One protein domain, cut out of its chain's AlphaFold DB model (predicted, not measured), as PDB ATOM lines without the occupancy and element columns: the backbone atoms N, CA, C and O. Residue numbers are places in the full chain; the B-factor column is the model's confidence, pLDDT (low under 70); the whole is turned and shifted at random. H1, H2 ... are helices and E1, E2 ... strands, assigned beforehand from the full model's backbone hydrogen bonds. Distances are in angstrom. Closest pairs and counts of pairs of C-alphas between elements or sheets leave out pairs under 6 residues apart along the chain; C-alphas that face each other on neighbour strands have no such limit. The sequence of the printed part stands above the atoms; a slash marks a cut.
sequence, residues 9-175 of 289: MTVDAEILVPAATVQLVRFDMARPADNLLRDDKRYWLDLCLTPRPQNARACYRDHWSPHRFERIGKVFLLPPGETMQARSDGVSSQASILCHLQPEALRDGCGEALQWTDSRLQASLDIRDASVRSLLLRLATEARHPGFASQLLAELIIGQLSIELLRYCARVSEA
ATOM      1  N   MET A   9     137.905 148.206 178.626       89.81
ATOM      2  CA  MET A   9     138.634 149.468 178.642       89.81
ATOM      3  C   MET A   9     139.063 149.829 177.222       89.81
ATOM      4  O   MET A   9     139.709 149.022 176.553       89.81
ATOM      5  N   THR A  10     138.744 151.040 176.780       92.00
ATOM      6  CA  THR A  10     139.264 151.622 175.536       92.00
ATOM      7  C   THR A  10     140.159 152.807 175.866       92.00
ATOM      8  O   THR A  10     139.845 153.577 176.771       92.00
ATOM      9  N   VAL A  11     141.271 152.959 175.145       94.75
ATOM     10  CA  VAL A  11     142.199 154.088 175.298       94.75
ATOM     11  C   VAL A  11     141.958 155.069 174.154       94.75
ATOM     12  O   VAL A  11     142.125 154.710 172.993       94.75
ATOM     13  N   ASP A  12     141.559 156.297 174.480       93.25
ATOM     14  CA  ASP A  12     141.256 157.347 173.498       93.25
ATOM     15  C   ASP A  12     142.497 158.165 173.124       93.25
ATOM     16  O   ASP A  12     142.611 158.673 172.011       93.25
ATOM     17  N   ALA A  13     143.410 158.338 174.079       94.94
ATOM     18  CA  ALA A  13     144.664 159.057 173.903       94.94
ATOM     19  C   ALA A  13     145.678 158.594 174.949       94.94
ATOM     20  O   ALA A  13     145.305 158.248 176.074       94.94
ATOM     21  N   GLU A  14     146.956 158.634 174.596       97.19
ATOM     22  CA  GLU A  14     148.047 158.196 175.458       97.19
ATOM     23  C   GLU A  14     149.275 159.088 175.274       97.19
ATOM     24  O   GLU A  14     149.586 159.523 174.165       97.19
ATOM     25  N   ILE A  15     149.988 159.335 176.370       96.81
ATOM     26  CA  ILE A  15     151.340 159.884 176.351       96.81
ATOM     27  C   ILE A  15     152.219 159.102 177.329       96.81
ATOM     28  O   ILE A  15     151.843 158.852 178.478       96.81
ATOM     29  N   LEU A  16     153.393 158.694 176.851       97.25
ATOM     30  CA  LEU A  16     154.391 157.975 177.633       97.25
ATOM     31  C   LEU A  16     155.610 158.865 177.816       97.25
ATOM     32  O   LEU A  16     156.186 159.309 176.826       97.25
ATOM     33  N   VAL A  17     156.004 159.055 179.071       96.12
ATOM     34  CA  VAL A  17     157.246 159.707 179.491       96.12
ATOM     35  C   VAL A  17     158.030 158.744 180.394       96.12
ATOM     36  O   VAL A  17     157.433 157.828 180.963       96.12
ATOM     37  N   PRO A  18     159.347 158.919 180.599       95.19
ATOM     38  CA  PRO A  18     160.145 157.984 181.399       95.19
ATOM     39  C   PRO A  18     159.582 157.722 182.806       95.19
ATOM     40  O   PRO A  18     159.591 156.593 183.288       95.19
ATOM     41  N   ALA A  19     159.043 158.761 183.451       94.81
ATOM     42  CA  ALA A  19     158.509 158.681 184.807       94.81
ATOM     43  C   ALA A  19     157.037 158.233 184.887       94.81
ATOM     44  O   ALA A  19     156.549 157.991 185.994       94.81
ATOM     45  N   ALA A  20     156.305 158.153 183.765       97.38
ATOM     46  CA  ALA A  20     154.865 157.915 183.800       97.38
ATOM     47  C   ALA A  20     154.236 157.485 182.466       97.38
ATOM     48  O   ALA A  20     154.641 157.903 181.386       97.38
ATOM     49  N   THR A  21     153.124 156.762 182.566       97.88
ATOM     50  CA  THR A  21     152.176 156.573 181.462       97.88
ATOM     51  C   THR A  21     150.881 157.297 181.796       97.88
ATOM     52  O   THR A  21     150.331 157.093 182.880       97.88
ATOM     53  N   VAL A  22     150.384 158.131 180.881       98.00
ATOM     54  CA  VAL A  22     149.091 158.807 181.026       98.00
ATOM     55  C   VAL A  22     148.165 158.379 179.902       98.00
ATOM     56  O   VAL A  22     148.497 158.534 178.732       98.00
ATOM     57  N   GLN A  23     146.990 157.879 180.264       97.75
ATOM     58  CA  GLN A  23     145.979 157.398 179.333       97.75
ATOM     59  C   GLN A  23     144.641 158.065 179.626       97.75
ATOM     60  O   GLN A  23     144.207 158.144 180.776       97.75
ATOM     61  N   LEU A  24     143.961 158.517 178.580       96.06
ATOM     62  CA  LEU A  24     142.539 158.816 178.655       96.06
ATOM     63  C   LEU A  24     141.801 157.559 178.261       96.06
ATOM     64  O   LEU A  24     141.971 157.064 177.148       96.06
ATOM     65  N   VAL A  25     140.997 157.055 179.182       94.50
ATOM     66  CA  VAL A  25     140.329 155.774 179.022       94.50
ATOM     67  C   VAL A  25     138.837 155.905 179.214       94.50
ATOM     68  O   VAL A  25     138.350 156.796 179.922       94.50
ATOM     69  N   ARG A  26     138.122 154.946 178.642       90.38
ATOM     70  CA  ARG A  26     136.718 154.701 178.925       90.38
ATOM     71  C   ARG A  26     136.539 153.275 179.391       90.38
ATOM     72  O   ARG A  26     137.071 152.348 178.788       90.38
ATOM     73  N   PHE A  27     135.793 153.128 180.472       87.94
ATOM     74  CA  PHE A  27     135.380 151.854 181.021       87.94
ATOM     75  C   PHE A  27     133.897 151.663 180.763       87.94
ATOM     76  O   PHE A  27     133.095 152.471 181.228       87.94
ATOM     77  N   ASP A  28     133.528 150.564 180.120       85.50
ATOM     78  CA  ASP A  28     132.140 150.115 180.106       85.50
ATOM     79  C   ASP A  28     131.960 149.022 181.155       85.50
ATOM     80  O   ASP A  28     132.383 147.871 181.007       85.50
ATOM     81  N   MET A  29     131.346 149.411 182.271       80.50
ATOM     82  CA  MET A  29     131.040 148.503 183.366       80.50
ATOM     83  C   MET A  29     129.685 147.848 183.126       80.50
ATOM     84  O   MET A  29     128.656 148.421 183.472       80.50
ATOM     85  N   ALA A  30     129.678 146.628 182.587       76.19
ATOM     86  CA  ALA A  30     128.452 145.863 182.333       76.19
ATOM     87  C   ALA A  30     127.710 145.411 183.612       76.19
ATOM     88  O   ALA A  30     126.579 144.932 183.537       76.19
ATOM     89  N   ARG A  31     128.348 145.516 184.786       80.50
ATOM     90  CA  ARG A  31     127.807 145.135 186.100       80.50
ATOM     91  C   ARG A  31     128.322 146.089 187.189       80.50
ATOM     92  O   ARG A  31     129.376 146.695 186.985       80.50
ATOM     93  N   PRO A  32     127.630 146.178 188.342       82.06
ATOM     94  CA  PRO A  32     128.159 146.828 189.540       82.06
ATOM     95  C   PRO A  32     129.567 146.323 189.867       82.06
ATOM     96  O   PRO A  32     129.823 145.118 189.782       82.06
ATOM     97  N   ALA A  33     130.480 147.230 190.212       80.81
ATOM     98  CA  ALA A  33     131.861 146.849 190.477       80.81
ATOM     99  C   ALA A  33     131.974 146.151 191.841       80.81
ATOM    100  O   ALA A  33     131.446 146.639 192.840       80.81
ATOM    101  N   ASP A  34     132.711 145.042 191.884       89.12
ATOM    102  CA  ASP A  34     133.320 144.482 193.094       89.12
ATOM    103  C   ASP A  34     134.681 143.899 192.694       89.12
ATOM    104  O   ASP A  34     134.849 142.691 192.527       89.12
ATOM    105  N   ASN A  35     135.632 144.798 192.430       88.62
ATOM    106  CA  ASN A  35     136.904 144.473 191.792       88.62
ATOM    107  C   ASN A  35     138.062 144.673 192.768       88.62
ATOM    108  O   ASN A  35     138.096 145.650 193.517       88.62
ATOM    109  N   LEU A  36     139.038 143.769 192.720       91.44
ATOM    110  CA  LEU A  36     140.326 143.954 193.381       91.44
ATOM    111  C   LEU A  36     141.280 144.644 192.409       91.44
ATOM    112  O   LEU A  36     141.498 144.163 191.300       91.44
ATOM    113  N   LEU A  37     141.822 145.775 192.839       92.62
ATOM    114  CA  LEU A  37     142.773 146.592 192.105       92.62
ATOM    115  C   LEU A  37     144.114 146.540 192.834       92.62
ATOM    116  O   LEU A  37     144.172 146.741 194.048       92.62
ATOM    117  N   ARG A  38     145.175 146.252 192.081       94.25
ATOM    118  CA  ARG A  38     146.556 146.188 192.560       94.25
ATOM    119  C   ARG A  38     147.494 146.410 191.376       94.25
ATOM    120  O   ARG A  38     147.301 145.805 190.324       94.25
ATOM    121  N   ASP A  39     148.497 147.258 191.556       93.81
ATOM    122  CA  ASP A  39     149.670 147.351 190.681       93.81
ATOM    123  C   ASP A  39     150.886 147.188 191.597       93.81
ATOM    124  O   ASP A  39     151.006 147.897 192.589       93.81
ATOM    125  N   ASP A  40     151.750 146.207 191.342       92.75
ATOM    126  CA  ASP A  40     152.905 145.939 192.214       92.75
ATOM    127  C   ASP A  40     154.095 146.863 191.931       92.75
ATOM    128  O   ASP A  40     155.051 146.892 192.703       92.75
ATOM    129  N   LYS A  41     154.076 147.588 190.809       93.94
ATOM    130  CA  LYS A  41     155.256 148.288 190.289       93.94
ATOM    131  C   LYS A  41     155.090 149.793 190.238       93.94
ATOM    132  O   LYS A  41     156.094 150.490 190.247       93.94
ATOM    133  N   ARG A  42     153.866 150.300 190.122       96.19
ATOM    134  CA  ARG A  42     153.607 151.720 189.867       96.19
ATOM    135  C   ARG A  42     152.521 152.250 190.779       96.19
ATOM    136  O   ARG A  42     151.606 151.535 191.174       96.19
ATOM    137  N   TYR A  43     152.590 153.545 191.037       97.12
ATOM    138  CA  TYR A  43     151.460 154.281 191.579       97.12
ATOM    139  C   TYR A  43     150.391 154.421 190.504       97.12
ATOM    140  O   TYR A  43     150.708 154.795 189.379       97.12
ATOM    141  N   TRP A  44     149.131 154.183 190.849       97.44
ATOM    142  CA  TRP A  44     148.002 154.376 189.947       97.44
ATOM    143  C   TRP A  44     147.141 155.543 190.432       97.44
ATOM    144  O   TRP A  44     146.390 155.420 191.398       97.44
ATOM    145  N   LEU A  45     147.234 156.682 189.738       97.75
ATOM    146  CA  LEU A  45     146.270 157.776 189.850       97.75
ATOM    147  C   LEU A  45     145.126 157.608 188.849       97.75
ATOM    148  O   LEU A  45     145.359 157.381 187.664       97.75
ATOM    149  N   ASP A  46     143.898 157.820 189.309       97.06
ATOM    150  CA  ASP A  46     142.703 157.890 188.465       97.06
ATOM    151  C   ASP A  46     141.969 159.199 188.741       97.06
ATOM    152  O   ASP A  46     141.559 159.451 189.874       97.06
ATOM    153  N   LEU A  47     141.784 160.021 187.707       97.00
ATOM    154  CA  LEU A  47     140.860 161.151 187.724       97.00
ATOM    155  C   LEU A  47     139.640 160.828 186.864       97.00
ATOM    156  O   LEU A  47     139.686 160.893 185.637       97.00
ATOM    157  N   CYS A  48     138.515 160.593 187.526       93.00
ATOM    158  CA  CYS A  48     137.235 160.380 186.873       93.00
ATOM    159  C   CYS A  48     136.710 161.696 186.253       93.00
ATOM    160  O   CYS A  48     136.510 162.705 186.947       93.00
ATOM    161  N   LEU A  49     136.490 161.694 184.935       90.12
ATOM    162  CA  LEU A  49     135.977 162.828 184.149       90.12
ATOM    163  C   LEU A  49     134.448 162.864 184.106       90.12
ATOM    164  O   LEU A  49     133.833 163.932 184.025       90.12
ATOM    165  N   THR A  50     133.843 161.688 184.195       87.56
ATOM    166  CA  THR A  50     132.404 161.491 184.395       87.56
ATOM    167  C   THR A  50     132.093 161.371 185.893       87.56
ATOM    168  O   THR A  50     133.007 161.303 186.714       87.56
ATOM    169  N   PRO A  51     130.828 161.429 186.325       84.12
ATOM    170  CA  PRO A  51     130.483 161.103 187.705       84.12
ATOM    171  C   PRO A  51     130.796 159.635 187.975       84.12
ATOM    172  O   PRO A  51     130.469 158.781 187.152       84.12
ATOM    173  N   ARG A  52     131.366 159.326 189.142       87.69
ATOM    174  CA  ARG A  52     131.489 157.925 189.559       87.69
ATOM    175  C   ARG A  52     130.107 157.269 189.667       87.69
ATOM    176  O   ARG A  52     129.149 157.970 190.021       87.69
ATOM    177  N   PRO A  53     130.013 155.945 189.448       84.81
ATOM    178  CA  PRO A  53     128.806 155.200 189.769       84.81
ATOM    179  C   PRO A  53     128.399 155.406 191.235       84.81
ATOM    180  O   PRO A  53     129.199 155.824 192.083       84.81
ATOM    181  N   GLN A  54     127.121 155.171 191.532       83.31
ATOM    182  CA  GLN A  54     126.590 155.402 192.875       83.31
ATOM    183  C   GLN A  54     127.325 154.526 193.894       83.31
ATOM    184  O   GLN A  54     127.782 153.436 193.570       83.31
ATOM    185  N   ASN A  55     127.481 155.017 195.124       85.31
ATOM    186  CA  ASN A  55     128.112 154.272 196.217       85.31
ATOM    187  C   ASN A  55     129.517 153.737 195.902       85.31
ATOM    188  O   ASN A  55     129.936 152.738 196.482       85.31
ATOM    189  N   ALA A  56     130.261 154.421 195.023       89.94
ATOM    190  CA  ALA A  56     131.662 154.119 194.766       89.94
ATOM    191  C   ALA A  56     132.489 154.241 196.058       89.94
ATOM    192  O   ALA A  56     132.680 155.336 196.601       89.94
ATOM    193  N   ARG A  57     132.965 153.103 196.555       92.81
ATOM    194  CA  ARG A  57     133.653 152.945 197.837       92.81
ATOM    195  C   ARG A  57     134.778 151.925 197.724       92.81
ATOM    196  O   ARG A  57     134.691 151.003 196.921       92.81
ATOM    197  N   ALA A  58     135.817 152.075 198.529       94.31
ATOM    198  CA  ALA A  58     136.984 151.209 198.514       94.31
ATOM    199  C   ALA A  58     137.398 150.757 199.915       94.31
ATOM    200  O   ALA A  58     137.151 151.447 200.904       94.31
ATOM    201  N   CYS A  59     138.043 149.596 199.973       94.81
ATOM    202  CA  CYS A  59     138.665 149.033 201.165       94.81
ATOM    203  C   CYS A  59     140.085 148.573 200.821       94.81
ATOM    204  O   CYS A  59     140.255 147.790 199.885       94.81
ATOM    205  N   TYR A  60     141.084 148.990 201.600       95.44
ATOM    206  CA  TYR A  60     142.427 148.406 201.533       95.44
ATOM    207  C   TYR A  60     142.452 147.102 202.327       95.44
ATOM    208  O   TYR A  60     142.408 147.122 203.553       95.44
ATOM    209  N   ARG A  61     142.447 145.963 201.628       89.94
ATOM    210  CA  ARG A  61     142.225 144.630 202.224       89.94
ATOM    211  C   ARG A  61     143.308 144.215 203.215       89.94
ATOM    212  O   ARG A  61     143.009 143.487 204.155       89.94
ATOM    213  N   ASP A  62     144.522 144.698 202.987       89.50
ATOM    214  CA  ASP A  62     145.707 144.313 203.751       89.50
ATOM    215  C   ASP A  62     145.873 145.157 205.029       89.50
ATOM    216  O   ASP A  62     146.577 144.755 205.950       89.50
ATOM    217  N   HIS A  63     145.172 146.294 205.120       89.31
ATOM    218  CA  HIS A  63     145.273 147.238 206.244       89.31
ATOM    219  C   HIS A  63     143.988 147.343 207.057       89.31
ATOM    220  O   HIS A  63     144.011 147.577 208.265       89.31
ATOM    221  N   TRP A  64     142.834 147.219 206.404       90.69
ATOM    222  CA  TRP A  64     141.542 147.519 207.005       90.69
ATOM    223  C   TRP A  64     140.696 146.270 207.188       90.69
ATOM    224  O   TRP A  64     140.833 145.278 206.475       90.69
ATOM    225  N   SER A  65     139.745 146.337 208.126       87.25
ATOM    226  CA  SER A  65     138.771 145.258 208.259       87.25
ATOM    227  C   SER A  65     137.995 145.078 206.944       87.25
ATOM    228  O   SER A  65     137.642 146.073 206.307       87.25
ATOM    229  N   PRO A  66     137.628 143.840 206.559       87.75
ATOM    230  CA  PRO A  66     136.904 143.559 205.311       87.75
ATOM    231  C   PRO A  66     135.563 144.288 205.138       87.75
ATOM    232  O   PRO A  66     134.971 144.241 204.061       87.75
ATOM    233  N   HIS A  67     135.056 144.912 206.202       86.06
ATOM    234  CA  HIS A  67     133.803 145.659 206.234       86.06
ATOM    235  C   HIS A  67     134.008 147.183 206.210       86.06
ATOM    236  O   HIS A  67     133.033 147.919 206.050       86.06
ATOM    237  N   ARG A  68     135.242 147.681 206.367       87.44
ATOM    238  CA  ARG A  68     135.550 149.115 206.326       87.44
ATOM    239  C   ARG A  68     135.697 149.566 204.876       87.44
ATOM    240  O   ARG A  68     136.776 149.505 204.300       87.44
ATOM    241  N   PHE A  69     134.606 150.074 204.318       89.38
ATOM    242  CA  PHE A  69     134.624 150.780 203.043       89.38
ATOM    243  C   PHE A  69     134.535 152.286 203.266       89.38
ATOM    244  O   PHE A  69     133.702 152.760 204.039       89.38
ATOM    245  N   GLU A  70     135.375 153.027 202.558       89.00
ATOM    246  CA  GLU A  70     135.389 154.487 202.547       89.00
ATOM    247  C   GLU A  70     135.106 154.986 201.121       89.00
ATOM    248  O   GLU A  70     135.356 154.287 200.138       89.00
ATOM    249  N   ARG A  71     134.533 156.183 200.988       88.69
ATOM    250  CA  ARG A  71     134.138 156.765 199.695       88.69
ATOM    251  C   ARG A  71     135.337 156.951 198.754       88.69
ATOM    252  O   ARG A  71     136.363 157.473 199.176       88.69
ATOM    253  N   ILE A  72     135.148 156.653 197.464       92.50
ATOM    254  CA  ILE A  72     136.101 157.018 196.405       92.50
ATOM    255  C   ILE A  72     135.717 158.380 195.813       92.50
ATOM    256  O   ILE A  72     134.596 158.597 195.340       92.50
ATOM    257  N   GLY A  73     136.662 159.312 195.848       90.12
ATOM    258  CA  GLY A  73     136.557 160.660 195.307       90.12
ATOM    259  C   GLY A  73     136.739 160.748 193.799       90.12
ATOM    260  O   GLY A  73     136.827 159.748 193.092       90.12
ATOM    261  N   LYS A  74     136.826 161.971 193.270       90.69
ATOM    262  CA  LYS A  74     137.109 162.163 191.833       90.69
ATOM    263  C   LYS A  74     138.513 161.737 191.454       90.69
ATOM    264  O   LYS A  74     138.685 161.225 190.356       90.69
ATOM    265  N   VAL A  75     139.465 161.985 192.347       95.69
ATOM    266  CA  VAL A  75     140.847 161.550 192.206       95.69
ATOM    267  C   VAL A  75     141.120 160.538 193.304       95.69
ATOM    268  O   VAL A  75     140.884 160.855 194.471       95.69
ATOM    269  N   PHE A  76     141.611 159.359 192.939       96.94
ATOM    270  CA  PHE A  76     142.261 158.467 193.895       96.94
ATOM    271  C   PHE A  76     143.697 158.173 193.469       96.94
ATOM    272  O   PHE A  76     144.055 158.347 192.304       96.94
ATOM    273  N   LEU A  77     144.495 157.718 194.430       97.31
ATOM    274  CA  LEU A  77     145.825 157.163 194.246       97.31
ATOM    275  C   LEU A  77     145.896 155.788 194.918       97.31
ATOM    276  O   LEU A  77     145.665 155.677 196.123       97.31
ATOM    277  N   LEU A  78     146.243 154.767 194.139       97.06
ATOM    278  CA  LEU A  78     146.562 153.425 194.609       97.06
ATOM    279  C   LEU A  78     148.092 153.256 194.650       97.06
ATOM    280  O   LEU A  78     148.732 153.330 193.595       97.06
ATOM    281  N   PRO A  79     148.692 153.076 195.838       95.81
ATOM    282  CA  PRO A  79     150.125 152.834 195.966       95.81
ATOM    283  C   PRO A  79     150.566 151.471 195.421       95.81
ATOM    284  O   PRO A  79     149.762 150.534 195.414       95.81
ATOM    285  N   PRO A  80     151.838 151.331 195.004       94.75
ATOM    286  CA  PRO A  80     152.355 150.059 194.539       94.75
ATOM    287  C   PRO A  80     152.326 149.019 195.662       94.75
ATOM    288  O   PRO A  80     152.725 149.300 196.792       94.75
ATOM    289  N   GLY A  81     151.858 147.815 195.343       93.25
ATOM    290  CA  GLY A  81     151.780 146.690 196.278       93.25
ATOM    291  C   GLY A  81     150.588 146.718 197.241       93.25
ATOM    292  O   GLY A  81     150.401 145.753 197.981       93.25
ATOM    293  N   GLU A  82     149.756 147.761 197.206       95.00
ATOM    294  CA  GLU A  82     148.532 147.849 198.002       95.00
ATOM    295  C   GLU A  82     147.341 147.210 197.279       95.00
ATOM    296  O   GLU A  82     147.140 147.408 196.078       95.00
ATOM    297  N   THR A  83     146.515 146.458 198.013       95.94
ATOM    298  CA  THR A  83     145.316 145.817 197.452       95.94
ATOM    299  C   THR A  83     144.058 146.613 197.791       95.94
ATOM    300  O   THR A  83     143.562 146.571 198.922       95.94
ATOM    301  N   MET A  84     143.479 147.283 196.794       95.81
ATOM    302  CA  MET A  84     142.237 148.041 196.938       95.81
ATOM    303  C   MET A  84     141.047 147.268 196.366       95.81
ATOM    304  O   MET A  84     140.948 147.053 195.161       95.81
ATOM    305  N   GLN A  85     140.088 146.898 197.212       96.00
ATOM    306  CA  GLN A  85     138.792 146.408 196.754       96.00
ATOM    307  C   GLN A  85     137.862 147.588 196.486       96.00
ATOM    308  O   GLN A  85     137.428 148.242 197.434       96.00
ATOM    309  N   ALA A  86     137.527 147.840 195.224       92.75
ATOM    310  CA  ALA A  86     136.592 148.880 194.816       92.75
ATOM    311  C   ALA A  86     135.198 148.295 194.560       92.75
ATOM    312  O   ALA A  86     135.040 147.320 193.825       92.75
ATOM    313  N   ARG A  87     134.184 148.930 195.151       92.06
ATOM    314  CA  ARG A  87     132.770 148.598 194.996       92.06
ATOM    315  C   ARG A  87     131.977 149.790 194.519       92.06
ATOM    316  O   ARG A  87     132.228 150.905 194.968       92.06
ATOM    317  N   SER A  88     130.991 149.560 193.672       88.50
ATOM    318  CA  SER A  88     130.031 150.585 193.280       88.50
ATOM    319  C   SER A  88     128.728 149.956 192.816       88.50
ATOM    320  O   SER A  88     128.694 148.792 192.422       88.50
ATOM    321  N   ASP A  89     127.667 150.748 192.845       86.06
ATOM    322  CA  ASP A  89     126.349 150.357 192.382       86.06
ATOM    323  C   ASP A  89     126.134 150.831 190.940       86.06
ATOM    324  O   ASP A  89     126.545 151.929 190.545       86.06
ATOM    325  N   GLY A  90     125.402 150.019 190.178       74.94
ATOM    326  CA  GLY A  90     124.951 150.343 188.829       74.94
ATOM    327  C   GLY A  90     125.914 149.948 187.708       74.94
ATOM    328  O   GLY A  90     127.052 149.541 187.919       74.94
ATOM    329  N   VAL A  91     125.393 150.059 186.490       73.12
ATOM    330  CA  VAL A  91     126.097 149.886 185.216       73.12
ATOM    331  C   VAL A  91     126.345 151.288 184.675       73.12
ATOM    332  O   VAL A  91     125.432 152.117 184.681       73.12
ATOM    333  N   SER A  92     127.565 151.586 184.241       71.88
ATOM    334  CA  SER A  92     127.882 152.908 183.700       71.88
ATOM    335  C   SER A  92     129.067 152.867 182.751       71.88
ATOM    336  O   SER A  92     130.009 152.106 182.976       71.88
ATOM    337  N   SER A  93     129.044 153.759 181.763       81.94
ATOM    338  CA  SER A  93     130.244 154.147 181.031       81.94
ATOM    339  C   SER A  93     130.979 155.231 181.821       81.94
ATOM    340  O   SER A  93     130.376 156.236 182.214       81.94
ATOM    341  N   GLN A  94     132.260 155.012 182.102       86.25
ATOM    342  CA  GLN A  94     133.096 155.903 182.897       86.25
ATOM    343  C   GLN A  94     134.312 156.342 182.090       86.25
ATOM    344  O   GLN A  94     135.169 155.533 181.762       86.25
ATOM    345  N   ALA A  95     134.426 157.643 181.843       91.12
ATOM    346  CA  ALA A  95     135.648 158.236 181.313       91.12
ATOM    347  C   ALA A  95     136.580 158.698 182.436       91.12
ATOM    348  O   ALA A  95     136.130 159.394 183.360       91.12
ATOM    349  N   SER A  96     137.863 158.369 182.309       94.75
ATOM    350  CA  SER A  96     138.908 158.631 183.299       94.75
ATOM    351  C   SER A  96     140.234 159.027 182.652       94.75
ATOM    352  O   SER A  96     140.522 158.683 181.508       94.75
ATOM    353  N   ILE A  97     141.062 159.731 183.418       97.50
ATOM    354  CA  ILE A  97     142.494 159.887 183.150       97.50
ATOM    355  C   ILE A  97     143.222 158.946 184.100       97.50
ATOM    356  O   ILE A  97     143.166 159.152 185.313       97.50
ATOM    357  N   LEU A  98     143.902 157.942 183.554       97.56
ATOM    358  CA  LEU A  98     144.808 157.082 184.304       97.56
ATOM    359  C   LEU A  98     146.218 157.638 184.191       97.56
ATOM    360  O   LEU A  98     146.689 157.921 183.092       97.56
ATOM    361  N   CYS A  99     146.897 157.787 185.318       98.25
ATOM    362  CA  CYS A  99     148.298 158.159 185.372       98.25
ATOM    363  C   CYS A  99     149.040 157.125 186.219       98.25
ATOM    364  O   CYS A  99     148.882 157.080 187.439       98.25
ATOM    365  N   HIS A 100     149.825 156.280 185.556       98.00
ATOM    366  CA  HIS A 100     150.702 155.322 186.214       98.00
ATOM    367  C   HIS A 100     152.082 155.950 186.395       98.00
ATOM    368  O   HIS A 100     152.798 156.115 185.410       98.00
ATOM    369  N   LEU A 101     152.445 156.303 187.629       97.00
ATOM    370  CA  LEU A 101     153.743 156.900 187.956       97.00
ATOM    371  C   LEU A 101     154.729 155.818 188.397       97.00
ATOM    372  O   LEU A 101     154.383 154.934 189.187       97.00
ATOM    373  N   GLN A 102     155.973 155.924 187.937       95.38
ATOM    374  CA  GLN A 102     157.060 155.095 188.452       95.38
ATOM    375  C   GLN A 102     157.347 155.447 189.924       95.38
ATOM    376  O   GLN A 102     157.207 156.616 190.302       95.38
ATOM    377  N   PRO A 103     157.751 154.485 190.773       92.06
ATOM    378  CA  PRO A 103     158.019 154.738 192.189       92.06
ATOM    379  C   PRO A 103     159.055 155.838 192.432       92.06
ATOM    380  O   PRO A 103     158.946 156.597 193.393       92.06
ATOM    381  N   GLU A 104     160.024 155.968 191.527       89.44
ATOM    382  CA  GLU A 104     161.073 156.987 191.550       89.44
ATOM    383  C   GLU A 104     160.512 158.407 191.494       89.44
ATOM    384  O   GLU A 104     161.120 159.324 192.042       89.44
ATOM    385  N   ALA A 105     159.338 158.585 190.884       86.31
ATOM    386  CA  ALA A 105     158.679 159.875 190.789       86.31
ATOM    387  C   ALA A 105     158.099 160.343 192.136       86.31
ATOM    388  O   ALA A 105     157.833 161.531 192.285       86.31
ATOM    389  N   LEU A 106     157.883 159.450 193.108       85.88
ATOM    390  CA  LEU A 106     157.310 159.764 194.427       85.88
ATOM    391  C   LEU A 106     158.233 159.317 195.565       85.88
ATOM    392  O   LEU A 106     157.811 158.649 196.513       85.88
ATOM    393  N   ARG A 107     159.501 159.714 195.470       80.69
ATOM    394  CA  ARG A 107     160.456 159.638 196.577       80.69
ATOM    395  C   ARG A 107     160.400 160.920 197.400       80.69
ATOM    396  O   ARG A 107     160.186 162.000 196.851       80.69
ATOM    397  N   ASP A 108     160.559 160.810 198.712       70.06
ATOM    398  CA  ASP A 108     160.673 161.992 199.562       70.06
ATOM    399  C   ASP A 108     162.002 162.740 199.330       70.06
ATOM    400  O   ASP A 108     162.844 162.328 198.527       70.06
ATOM    401  N   GLY A 109     162.203 163.868 200.018       62.09
ATOM    402  CA  GLY A 109     163.425 164.674 199.883       62.09
ATOM    403  C   GLY A 109     164.719 163.942 200.268       62.09
ATOM    404  O   GLY A 109     165.799 164.435 199.952       62.09
ATOM    405  N   CYS A 110     164.617 162.779 200.919       61.91
ATOM    406  CA  CYS A 110     165.723 161.902 201.293       61.91
ATOM    407  C   CYS A 110     165.885 160.708 200.333       61.91
ATOM    408  O   CYS A 110     166.820 159.926 200.482       61.91
ATOM    409  N   GLY A 111     165.017 160.579 199.324       70.50
ATOM    410  CA  GLY A 111     165.044 159.485 198.357       70.50
ATOM    411  C   GLY A 111     164.309 158.221 198.815       70.50
ATOM    412  O   GLY A 111     164.354 157.214 198.093       70.50
ATOM    413  N   GLU A 112     163.634 158.253 199.967       74.19
ATOM    414  CA  GLU A 112     162.892 157.119 200.518       74.19
ATOM    415  C   GLU A 112     161.476 157.027 199.938       74.19
ATOM    416  O   GLU A 112     160.871 158.010 199.500       74.19
ATOM    417  N   ALA A 113     160.942 155.805 199.911       78.19
ATOM    418  CA  ALA A 113     159.559 155.575 199.527       78.19
ATOM    419  C   ALA A 113     158.610 156.089 200.619       78.19
ATOM    420  O   ALA A 113     158.853 155.923 201.815       78.19
ATOM    421  N   LEU A 114     157.477 156.661 200.209       83.94
ATOM    422  CA  LEU A 114     156.429 157.056 201.145       83.94
ATOM    423  C   LEU A 114     155.925 155.849 201.948       83.94
ATOM    424  O   LEU A 114     155.447 154.867 201.385       83.94
ATOM    425  N   GLN A 115     155.940 155.961 203.274       87.19
ATOM    426  CA  GLN A 115     155.248 155.009 204.142       87.19
ATOM    427  C   GLN A 115     153.725 155.170 204.017       87.19
ATOM    428  O   GLN A 115     153.193 156.262 204.230       87.19
ATOM    429  N   TRP A 116     152.999 154.098 203.716       90.38
ATOM    430  CA  TRP A 116     151.542 154.137 203.563       90.38
ATOM    431  C   TRP A 116     150.839 153.787 204.871       90.38
ATOM    432  O   TRP A 116     150.539 152.637 205.164       90.38
ATOM    433  N   THR A 117     150.601 154.811 205.691       90.00
ATOM    434  CA  THR A 117     149.813 154.682 206.921       90.00
ATOM    435  C   THR A 117     148.316 154.643 206.621       90.00
ATOM    436  O   THR A 117     147.861 155.135 205.588       90.00
ATOM    437  N   ASP A 118     147.528 154.178 207.590       87.38
ATOM    438  CA  ASP A 118     146.061 154.166 207.533       87.38
ATOM    439  C   ASP A 118     145.448 155.516 207.120       87.38
ATOM    440  O   ASP A 118     144.521 155.574 206.308       87.38
ATOM    441  N   SER A 119     145.992 156.620 207.642       85.94
ATOM    442  CA  SER A 119     145.552 157.978 207.303       85.94
ATOM    443  C   SER A 119     145.880 158.354 205.857       85.94
ATOM    444  O   SER A 119     145.047 158.966 205.188       85.94
ATOM    445  N   ARG A 120     147.068 157.981 205.355       90.44
ATOM    446  CA  ARG A 120     147.478 158.245 203.965       90.44
ATOM    447  C   ARG A 120     146.673 157.405 202.980       90.44
ATOM    448  O   ARG A 120     146.203 157.958 201.992       90.44
ATOM    449  N   LEU A 121     146.440 156.129 203.281       93.06
ATOM    450  CA  LEU A 121     145.573 155.253 202.489       93.06
ATOM    451  C   LEU A 121     144.141 155.797 202.426       93.06
ATOM    452  O   LEU A 121     143.551 155.891 201.355       93.06
ATOM    453  N   GLN A 122     143.581 156.247 203.553       90.75
ATOM    454  CA  GLN A 122     142.243 156.842 203.546       90.75
ATOM    455  C   GLN A 122     142.192 158.141 202.733       90.75
ATOM    456  O   GLN A 122     141.236 158.367 201.992       90.75
ATOM    457  N   ALA A 123     143.211 158.991 202.861       89.81
ATOM    458  CA  ALA A 123     143.316 160.231 202.102       89.81
ATOM    459  C   ALA A 123     143.492 159.974 200.593       89.81
ATOM    460  O   ALA A 123     142.937 160.707 199.774       89.81
ATOM    461  N   SER A 124     144.193 158.902 200.217       94.44
ATOM    462  CA  SER A 124     144.442 158.556 198.818       94.44
ATOM    463  C   SER A 124     143.181 158.123 198.067       94.44
ATOM    464  O   SER A 124     143.175 158.185 196.844       94.44
ATOM    465  N   LEU A 125     142.091 157.759 198.753       94.44
ATOM    466  CA  LEU A 125     140.813 157.429 198.110       94.44
ATOM    467  C   LEU A 125     140.051 158.655 197.582       94.44
ATOM    468  O   LEU A 125     139.185 158.500 196.723       94.44
ATOM    469  N   ASP A 126     140.333 159.861 198.084       92.12
ATOM    470  CA  ASP A 126     139.642 161.097 197.691       92.12
ATOM    471  C   ASP A 126     140.575 162.313 197.796       92.12
ATOM    472  O   ASP A 126     140.475 163.147 198.704       92.12
ATOM    473  N   ILE A 127     141.491 162.425 196.832       92.50
ATOM    474  CA  ILE A 127     142.410 163.559 196.724       92.50
ATOM    475  C   ILE A 127     141.638 164.768 196.181       92.50
ATOM    476  O   ILE A 127     141.247 164.833 195.015       92.50
ATOM    477  N   ARG A 128     141.428 165.765 197.044       87.69
ATOM    478  CA  ARG A 128     140.686 167.003 196.727       87.69
ATOM    479  C   ARG A 128     141.583 168.191 196.381       87.69
ATOM    480  O   ARG A 128     141.092 169.312 196.271       87.69
ATOM    481  N   ASP A 129     142.882 167.955 196.232       90.44
ATOM    482  CA  ASP A 129     143.850 168.994 195.903       90.44
ATOM    483  C   ASP A 129     143.613 169.539 194.481       90.44
ATOM    484  O   ASP A 129     143.553 168.792 193.497       90.44
ATOM    485  N   ALA A 130     143.424 170.857 194.378       89.19
ATOM    486  CA  ALA A 130     143.096 171.513 193.118       89.19
ATOM    487  C   ALA A 130     144.269 171.494 192.128       89.19
ATOM    488  O   ALA A 130     144.035 171.393 190.920       89.19
ATOM    489  N   SER A 131     145.509 171.546 192.626       94.81
ATOM    490  CA  SER A 131     146.717 171.498 191.804       94.81
ATOM    491  C   SER A 131     146.861 170.124 191.163       94.81
ATOM    492  O   SER A 131     146.968 170.040 189.942       94.81
ATOM    493  N   VAL A 132     146.733 169.046 191.951       96.81
ATOM    494  CA  VAL A 132     146.751 167.657 191.444       96.81
ATOM    495  C   VAL A 132     145.721 167.472 190.329       96.81
ATOM    496  O   VAL A 132     146.043 167.002 189.237       96.81
ATOM    497  N   ARG A 133     144.479 167.912 190.563       95.81
ATOM    498  CA  ARG A 133     143.410 167.839 189.558       95.81
ATOM    499  C   ARG A 133     143.748 168.627 188.287       95.81
ATOM    500  O   ARG A 133     143.482 168.138 187.191       95.81
ATOM    501  N   SER A 134     144.275 169.844 188.420       96.06
ATOM    502  CA  SER A 134     144.617 170.708 187.282       96.06
ATOM    503  C   SER A 134     145.722 170.100 186.414       96.06
ATOM    504  O   SER A 134     145.606 170.082 185.189       96.06
ATOM    505  N   LEU A 135     146.752 169.529 187.043       98.44
ATOM    506  CA  LEU A 135     147.884 168.904 186.353       98.44
ATOM    507  C   LEU A 135     147.448 167.664 185.562       98.44
ATOM    508  O   LEU A 135     147.802 167.538 184.393       98.44
ATOM    509  N   LEU A 136     146.590 166.815 186.139       98.19
ATOM    510  CA  LEU A 136     146.006 165.671 185.424       98.19
ATOM    511  C   LEU A 136     145.182 166.112 184.208       98.19
ATOM    512  O   LEU A 136     145.312 165.539 183.129       98.19
ATOM    513  N   LEU A 137     144.365 167.161 184.347       96.75
ATOM    514  CA  LEU A 137     143.612 167.718 183.217       96.75
ATOM    515  C   LEU A 137     144.541 168.299 182.142       96.75
ATOM    516  O   LEU A 137     144.268 168.133 180.955       96.75
ATOM    517  N   ARG A 138     145.644 168.953 182.530       97.31
ATOM    518  CA  ARG A 138     146.618 169.494 181.573       97.31
ATOM    519  C   ARG A 138     147.361 168.392 180.815       97.31
ATOM    520  O   ARG A 138     147.553 168.562 179.610       97.31
ATOM    521  N   LEU A 139     147.725 167.294 181.486       97.56
ATOM    522  CA  LEU A 139     148.282 166.091 180.849       97.56
ATOM    523  C   LEU A 139     147.293 165.492 179.856       97.56
ATOM    524  O   LEU A 139     147.672 165.129 178.750       97.56
ATOM    525  N   ALA A 140     146.012 165.444 180.218       95.06
ATOM    526  CA  ALA A 140     144.997 164.895 179.336       95.06
ATOM    527  C   ALA A 140     144.780 165.738 178.070       95.06
ATOM    528  O   ALA A 140     144.601 165.189 176.983       95.06
ATOM    529  N   THR A 141     144.835 167.067 178.197       95.00
ATOM    530  CA  THR A 141     144.846 167.973 177.039       95.00
ATOM    531  C   THR A 141     146.052 167.709 176.143       95.00
ATOM    532  O   THR A 141     145.893 167.660 174.928       95.00
ATOM    533  N   GLU A 142     147.234 167.510 176.735       97.12
ATOM    534  CA  GLU A 142     148.465 167.243 175.987       97.12
ATOM    535  C   GLU A 142     148.406 165.904 175.239       97.12
ATOM    536  O   GLU A 142     148.729 165.852 174.059       97.12
ATOM    537  N   ALA A 143     147.898 164.848 175.881       95.62
ATOM    538  CA  ALA A 143     147.721 163.539 175.252       95.62
ATOM    539  C   ALA A 143     146.735 163.579 174.068       95.62
ATOM    540  O   ALA A 143     146.951 162.908 173.063       95.62
ATOM    541  N   ARG A 144     145.651 164.369 174.161       94.94
ATOM    542  CA  ARG A 144     144.676 164.525 173.060       94.94
ATOM    543  C   ARG A 144     145.202 165.370 171.907       94.94
ATOM    544  O   ARG A 144     144.817 165.146 170.760       94.94
ATOM    545  N   HIS A 145     146.014 166.376 172.213       94.50
ATOM    546  CA  HIS A 145     146.479 167.361 171.244       94.50
ATOM    547  C   HIS A 145     147.985 167.611 171.404       94.50
ATOM    548  O   HIS A 145     148.362 168.693 171.864       94.50
ATOM    549  N   PRO A 146     148.843 166.641 171.024       94.75
ATOM    550  CA  PRO A 146     150.287 166.798 171.143       94.75
ATOM    551  C   PRO A 146     150.775 168.007 170.343       94.75
ATOM    552  O   PRO A 146     150.478 168.139 169.152       94.75
ATOM    553  N   GLY A 147     151.511 168.901 171.004       93.62
ATOM    554  CA  GLY A 147     152.047 170.120 170.401       93.62
ATOM    555  C   GLY A 147     153.575 170.176 170.356       93.62
ATOM    556  O   GLY A 147     154.285 169.181 170.525       93.62
ATOM    557  N   PHE A 148     154.098 171.386 170.152       96.12
ATOM    558  CA  PHE A 148     155.527 171.659 170.300       96.12
ATOM    559  C   PHE A 148     156.014 171.227 171.690       96.12
ATOM    560  O   PHE A 148     155.420 171.599 172.699       96.12
ATOM    561  N   ALA A 149     157.105 170.455 171.727       96.31
ATOM    562  CA  ALA A 149     157.720 169.947 172.954       96.31
ATOM    563  C   ALA A 149     156.768 169.149 173.874       96.31
ATOM    564  O   ALA A 149     156.965 169.131 175.086       96.31
ATOM    565  N   SER A 150     155.769 168.460 173.305       96.81
ATOM    566  CA  SER A 150     154.751 167.694 174.046       96.81
ATOM    567  C   SER A 150     155.329 166.745 175.106       96.81
ATOM    568  O   SER A 150     154.904 166.768 176.259       96.81
ATOM    569  N   GLN A 151     156.365 165.979 174.743       96.88
ATOM    570  CA  GLN A 151     157.045 165.043 175.647       96.88
ATOM    571  C   GLN A 151     157.719 165.749 176.833       96.88
ATOM    572  O   GLN A 151     157.455 165.413 177.984       96.88
ATOM    573  N   LEU A 152     158.509 166.795 176.566       97.56
ATOM    574  CA  LEU A 152     159.157 167.589 177.613       97.56
ATOM    575  C   LEU A 152     158.126 168.277 178.518       97.56
ATOM    576  O   LEU A 152     158.288 168.327 179.735       97.56
ATOM    577  N   LEU A 153     157.044 168.804 177.942       98.00
ATOM    578  CA  LEU A 153     155.980 169.422 178.722       98.00
ATOM    579  C   LEU A 153     155.289 168.401 179.633       98.00
ATOM    580  O   LEU A 153     155.045 168.700 180.801       98.00
ATOM    581  N   ALA A 154     155.001 167.202 179.127       97.88
ATOM    582  CA  ALA A 154     154.439 166.124 179.931       97.88
ATOM    583  C   ALA A 154     155.388 165.711 181.064       97.88
ATOM    584  O   ALA A 154     154.936 165.597 182.201       97.88
ATOM    585  N   GLU A 155     156.693 165.582 180.805       97.38
ATOM    586  CA  GLU A 155     157.705 165.317 181.838       97.38
ATOM    587  C   GLU A 155     157.707 166.385 182.940       97.38
ATOM    588  O   GLU A 155     157.679 166.053 184.126       97.38
ATOM    589  N   LEU A 156     157.665 167.669 182.570       97.81
ATOM    590  CA  LEU A 156     157.620 168.778 183.529       97.81
ATOM    591  C   LEU A 156     156.329 168.775 184.359       97.81
ATOM    592  O   LEU A 156     156.374 168.986 185.574       97.81
ATOM    593  N   ILE A 157     155.181 168.500 183.732       98.25
ATOM    594  CA  ILE A 157     153.902 168.395 184.445       98.25
ATOM    595  C   ILE A 157     153.910 167.194 185.397       98.25
ATOM    596  O   ILE A 157     153.409 167.314 186.514       98.25
ATOM    597  N   ILE A 158     154.493 166.059 184.996       98.06
ATOM    598  CA  ILE A 158     154.647 164.881 185.859       98.06
ATOM    599  C   ILE A 158     155.550 165.197 187.054       98.06
ATOM    600  O   ILE A 158     155.169 164.896 188.183       98.06
ATOM    601  N   GLY A 159     156.679 165.881 186.848       96.50
ATOM    602  CA  GLY A 159     157.535 166.335 187.947       96.50
ATOM    603  C   GLY A 159     156.797 167.255 188.928       96.50
ATOM    604  O   GLY A 159     156.885 167.081 190.145       96.50
ATOM    605  N   GLN A 160     155.992 168.193 188.419       97.69
ATOM    606  CA  GLN A 160     155.158 169.045 189.268       97.69
ATOM    607  C   GLN A 160     154.066 168.246 190.002       97.69
ATOM    608  O   GLN A 160     153.836 168.475 191.190       97.69
ATOM    609  N   LEU A 161     153.408 167.298 189.328       97.62
ATOM    610  CA  LEU A 161     152.385 166.427 189.915       97.62
ATOM    611  C   LEU A 161     152.960 165.614 191.075       97.62
ATOM    612  O   LEU A 161     152.346 165.556 192.140       97.62
ATOM    613  N   SER A 162     154.155 165.057 190.895       95.75
ATOM    614  CA  SER A 162     154.900 164.366 191.942       95.75
ATOM    615  C   SER A 162     155.119 165.231 193.180       95.75
ATOM    616  O   SER A 162     154.807 164.814 194.294       95.75
ATOM    617  N   ILE A 163     155.589 166.469 192.995       94.06
ATOM    618  CA  ILE A 163     155.814 167.412 194.100       94.06
ATOM    619  C   ILE A 163     154.502 167.726 194.833       94.06
ATOM    620  O   ILE A 163     154.469 167.739 196.065       94.06
ATOM    621  N   GLU A 164     153.408 167.957 194.106       95.88
ATOM    622  CA  GLU A 164     152.106 168.250 194.717       95.88
ATOM    623  C   GLU A 164     151.535 167.048 195.486       95.88
ATOM    624  O   GLU A 164     150.976 167.221 196.572       95.88
ATOM    625  N   LEU A 165     151.739 165.824 194.993       94.81
ATOM    626  CA  LEU A 165     151.363 164.599 195.704       94.81
ATOM    627  C   LEU A 165     152.188 164.392 196.979       94.81
ATOM    628  O   LEU A 165     151.621 164.057 198.021       94.81
ATOM    629  N   LEU A 166     153.499 164.645 196.938       92.00
ATOM    630  CA  LEU A 166     154.362 164.587 198.122       92.00
ATOM    631  C   LEU A 166     153.934 165.619 199.172       92.00
ATOM    632  O   LEU A 166     153.751 165.275 200.342       92.00
ATOM    633  N   ARG A 167     153.675 166.866 198.757       90.94
ATOM    634  CA  ARG A 167     153.141 167.926 199.632       90.94
ATOM    635  C   ARG A 167     151.795 167.541 200.238       90.94
ATOM    636  O   ARG A 167     151.558 167.793 201.418       90.94
ATOM    637  N   TYR A 168     150.912 166.932 199.449       91.12
ATOM    638  CA  TYR A 168     149.635 166.424 199.935       91.12
ATOM    639  C   TYR A 168     149.832 165.346 201.012       91.12
ATOM    640  O   TYR A 168     149.260 165.461 202.097       91.12
ATOM    641  N   CYS A 169     150.688 164.350 200.762       89.00
ATOM    642  CA  CYS A 169     150.961 163.263 201.707       89.00
ATOM    643  C   CYS A 169     151.627 163.752 203.004       89.00
ATOM    644  O   CYS A 169     151.295 163.267 204.092       89.00
ATOM    645  N   ALA A 170     152.522 164.742 202.915       86.19
ATOM    646  CA  ALA A 170     153.135 165.377 204.080       86.19
ATOM    647  C   ALA A 170     152.072 166.030 204.983       86.19
ATOM    648  O   ALA A 170     151.985 165.700 206.165       86.19
ATOM    649  N   ARG A 171     151.164 166.834 204.408       85.31
ATOM    650  CA  ARG A 171     150.065 167.483 205.155       85.31
ATOM    651  C   ARG A 171     149.129 166.491 205.848       85.31
ATOM    652  O   ARG A 171     148.651 166.765 206.944       85.31
ATOM    653  N   VAL A 172     148.857 165.343 205.223       82.88
ATOM    654  CA  VAL A 172     148.032 164.278 205.832       82.88
ATOM    655  C   VAL A 172     148.709 163.687 207.074       82.88
ATOM    656  O   VAL A 172     148.023 163.252 207.994       82.88
ATOM    657  N   SER A 173     150.041 163.692 207.117       73.75
ATOM    658  CA  SER A 173     150.827 163.115 208.217       73.75
ATOM    659  C   SER A 173     150.931 164.049 209.419       73.75
ATOM    660  O   SER A 173     150.949 163.587 210.553       73.75
ATOM    661  N   GLU A 174     150.971 165.359 209.175       64.88
ATOM    662  CA  GLU A 174     151.046 166.392 210.218       64.88
ATOM    663  C   GLU A 174     149.700 166.651 210.915       64.88
ATOM    664  O   GLU A 174     149.654 167.301 211.960       64.88
ATOM    665  N   ALA A 175     148.588 166.159 210.359       61.09
ATOM    666  CA  ALA A 175     147.273 166.336 210.957       61.09
ATOM    667  C   ALA A 175     147.197 165.571 212.296       61.09
ATOM    668  O   ALA A 175     147.311 164.344 212.300       61.09
TER     669      ALA A 175
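What this domain is: This is residues 9 to 175 of the 289 residues of the protein "AraC family transcriptional regulator" of Solimonas sp. K1W22B-7 (UniProt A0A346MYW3). A twisted sheet of five strands has the long helical hairpin of H3 and H4 across one face, while a smaller sheet of three strands partly faces its other side, with few contacts between the sheets. H2 sits near E6 and the last part of H4. The printed part has 167 residues, with eight named strands, E1 to E8, followed by four named helices, H1 to H4, and its class is mixed, helices and strands. The sheets run E1, E2, E8, E4, E6 and E3, E7, E5, both antiparallel. The whole is compact, with a radius of gyration of the C-alphas of 15.5 A and spans of 48 by 40 by 26 A.

Where its parts are: E1, residues 9 to 17, begins at C-alpha 9, (138.634, 149.468, 178.642), and bends by 78 degrees at residue 12. E2, residues 20 to 29, is 25.6 A long and bends by 57 degrees at residue 24. Then come E3, residues 34 to 37, E4, residues 43 to 48, E5, residues 54 to 60, E6, residues 75 to 78, and E7, residues 84 to 89. E8, residues 92 to 101, is 26.5 A long and bends by 50 degrees at residue 95. H1 is residues 103 to 106, H2 residues 118 to 124, and H3 residues 130 to 144, 21.3 A long. H4, residues 150 to 174, is 36.4 A long and ends at C-alpha 174, (151.046, 166.392, 210.218).

How they stand to each other: In the hairpin E1 and E2, N 10 and O 26 are 2.9 A apart; between E2 and E8, N 23 and O 98 are 2.8 A apart. Between E8 and E4, N 45 and O 99 are 2.9 A apart; between E4 and E6, N 78 and O 44 are 2.8 A apart. In the smaller sheet, N 37 and O 84 of E3 and E7, and N 57 and O 87 of E5 and E7, are each 2.8 A apart. These pairs are within hydrogen-bond range. H3 and H4 are on the same face of the larger sheet, two layers of helices and sheet, at heights of 8.9 A and 9.6 A, and both run across the strands. They touch, closest at the C-alphas of Val 132 and Leu 161, 6.0 A, at a shallow tilt of 21 degrees, opposite ways. H4 is the hub: residues 159 to 166 touch H1, closest at the C-alphas of Leu 106 and Ser 162, 5.8 A, and residues 169 to 173 touch H2, closest at those of Arg 120 and Val 172, 6.3 A. H1 only grazes the larger sheet, and H2 only grazes both sheets. In H2, H3 and H4 every O i to N i+4 pair is within hydrogen-bond range; H1 is too short for one.

The domain as a whole: The C-alphas of His 67 and Phe 148, the two farthest apart, are 49.4 A apart. The printed part has no cut; the links E5 to E6 and H1 to H2 are long. The pLDDT is under 70 at residues 109 to 110 and 174 to 175.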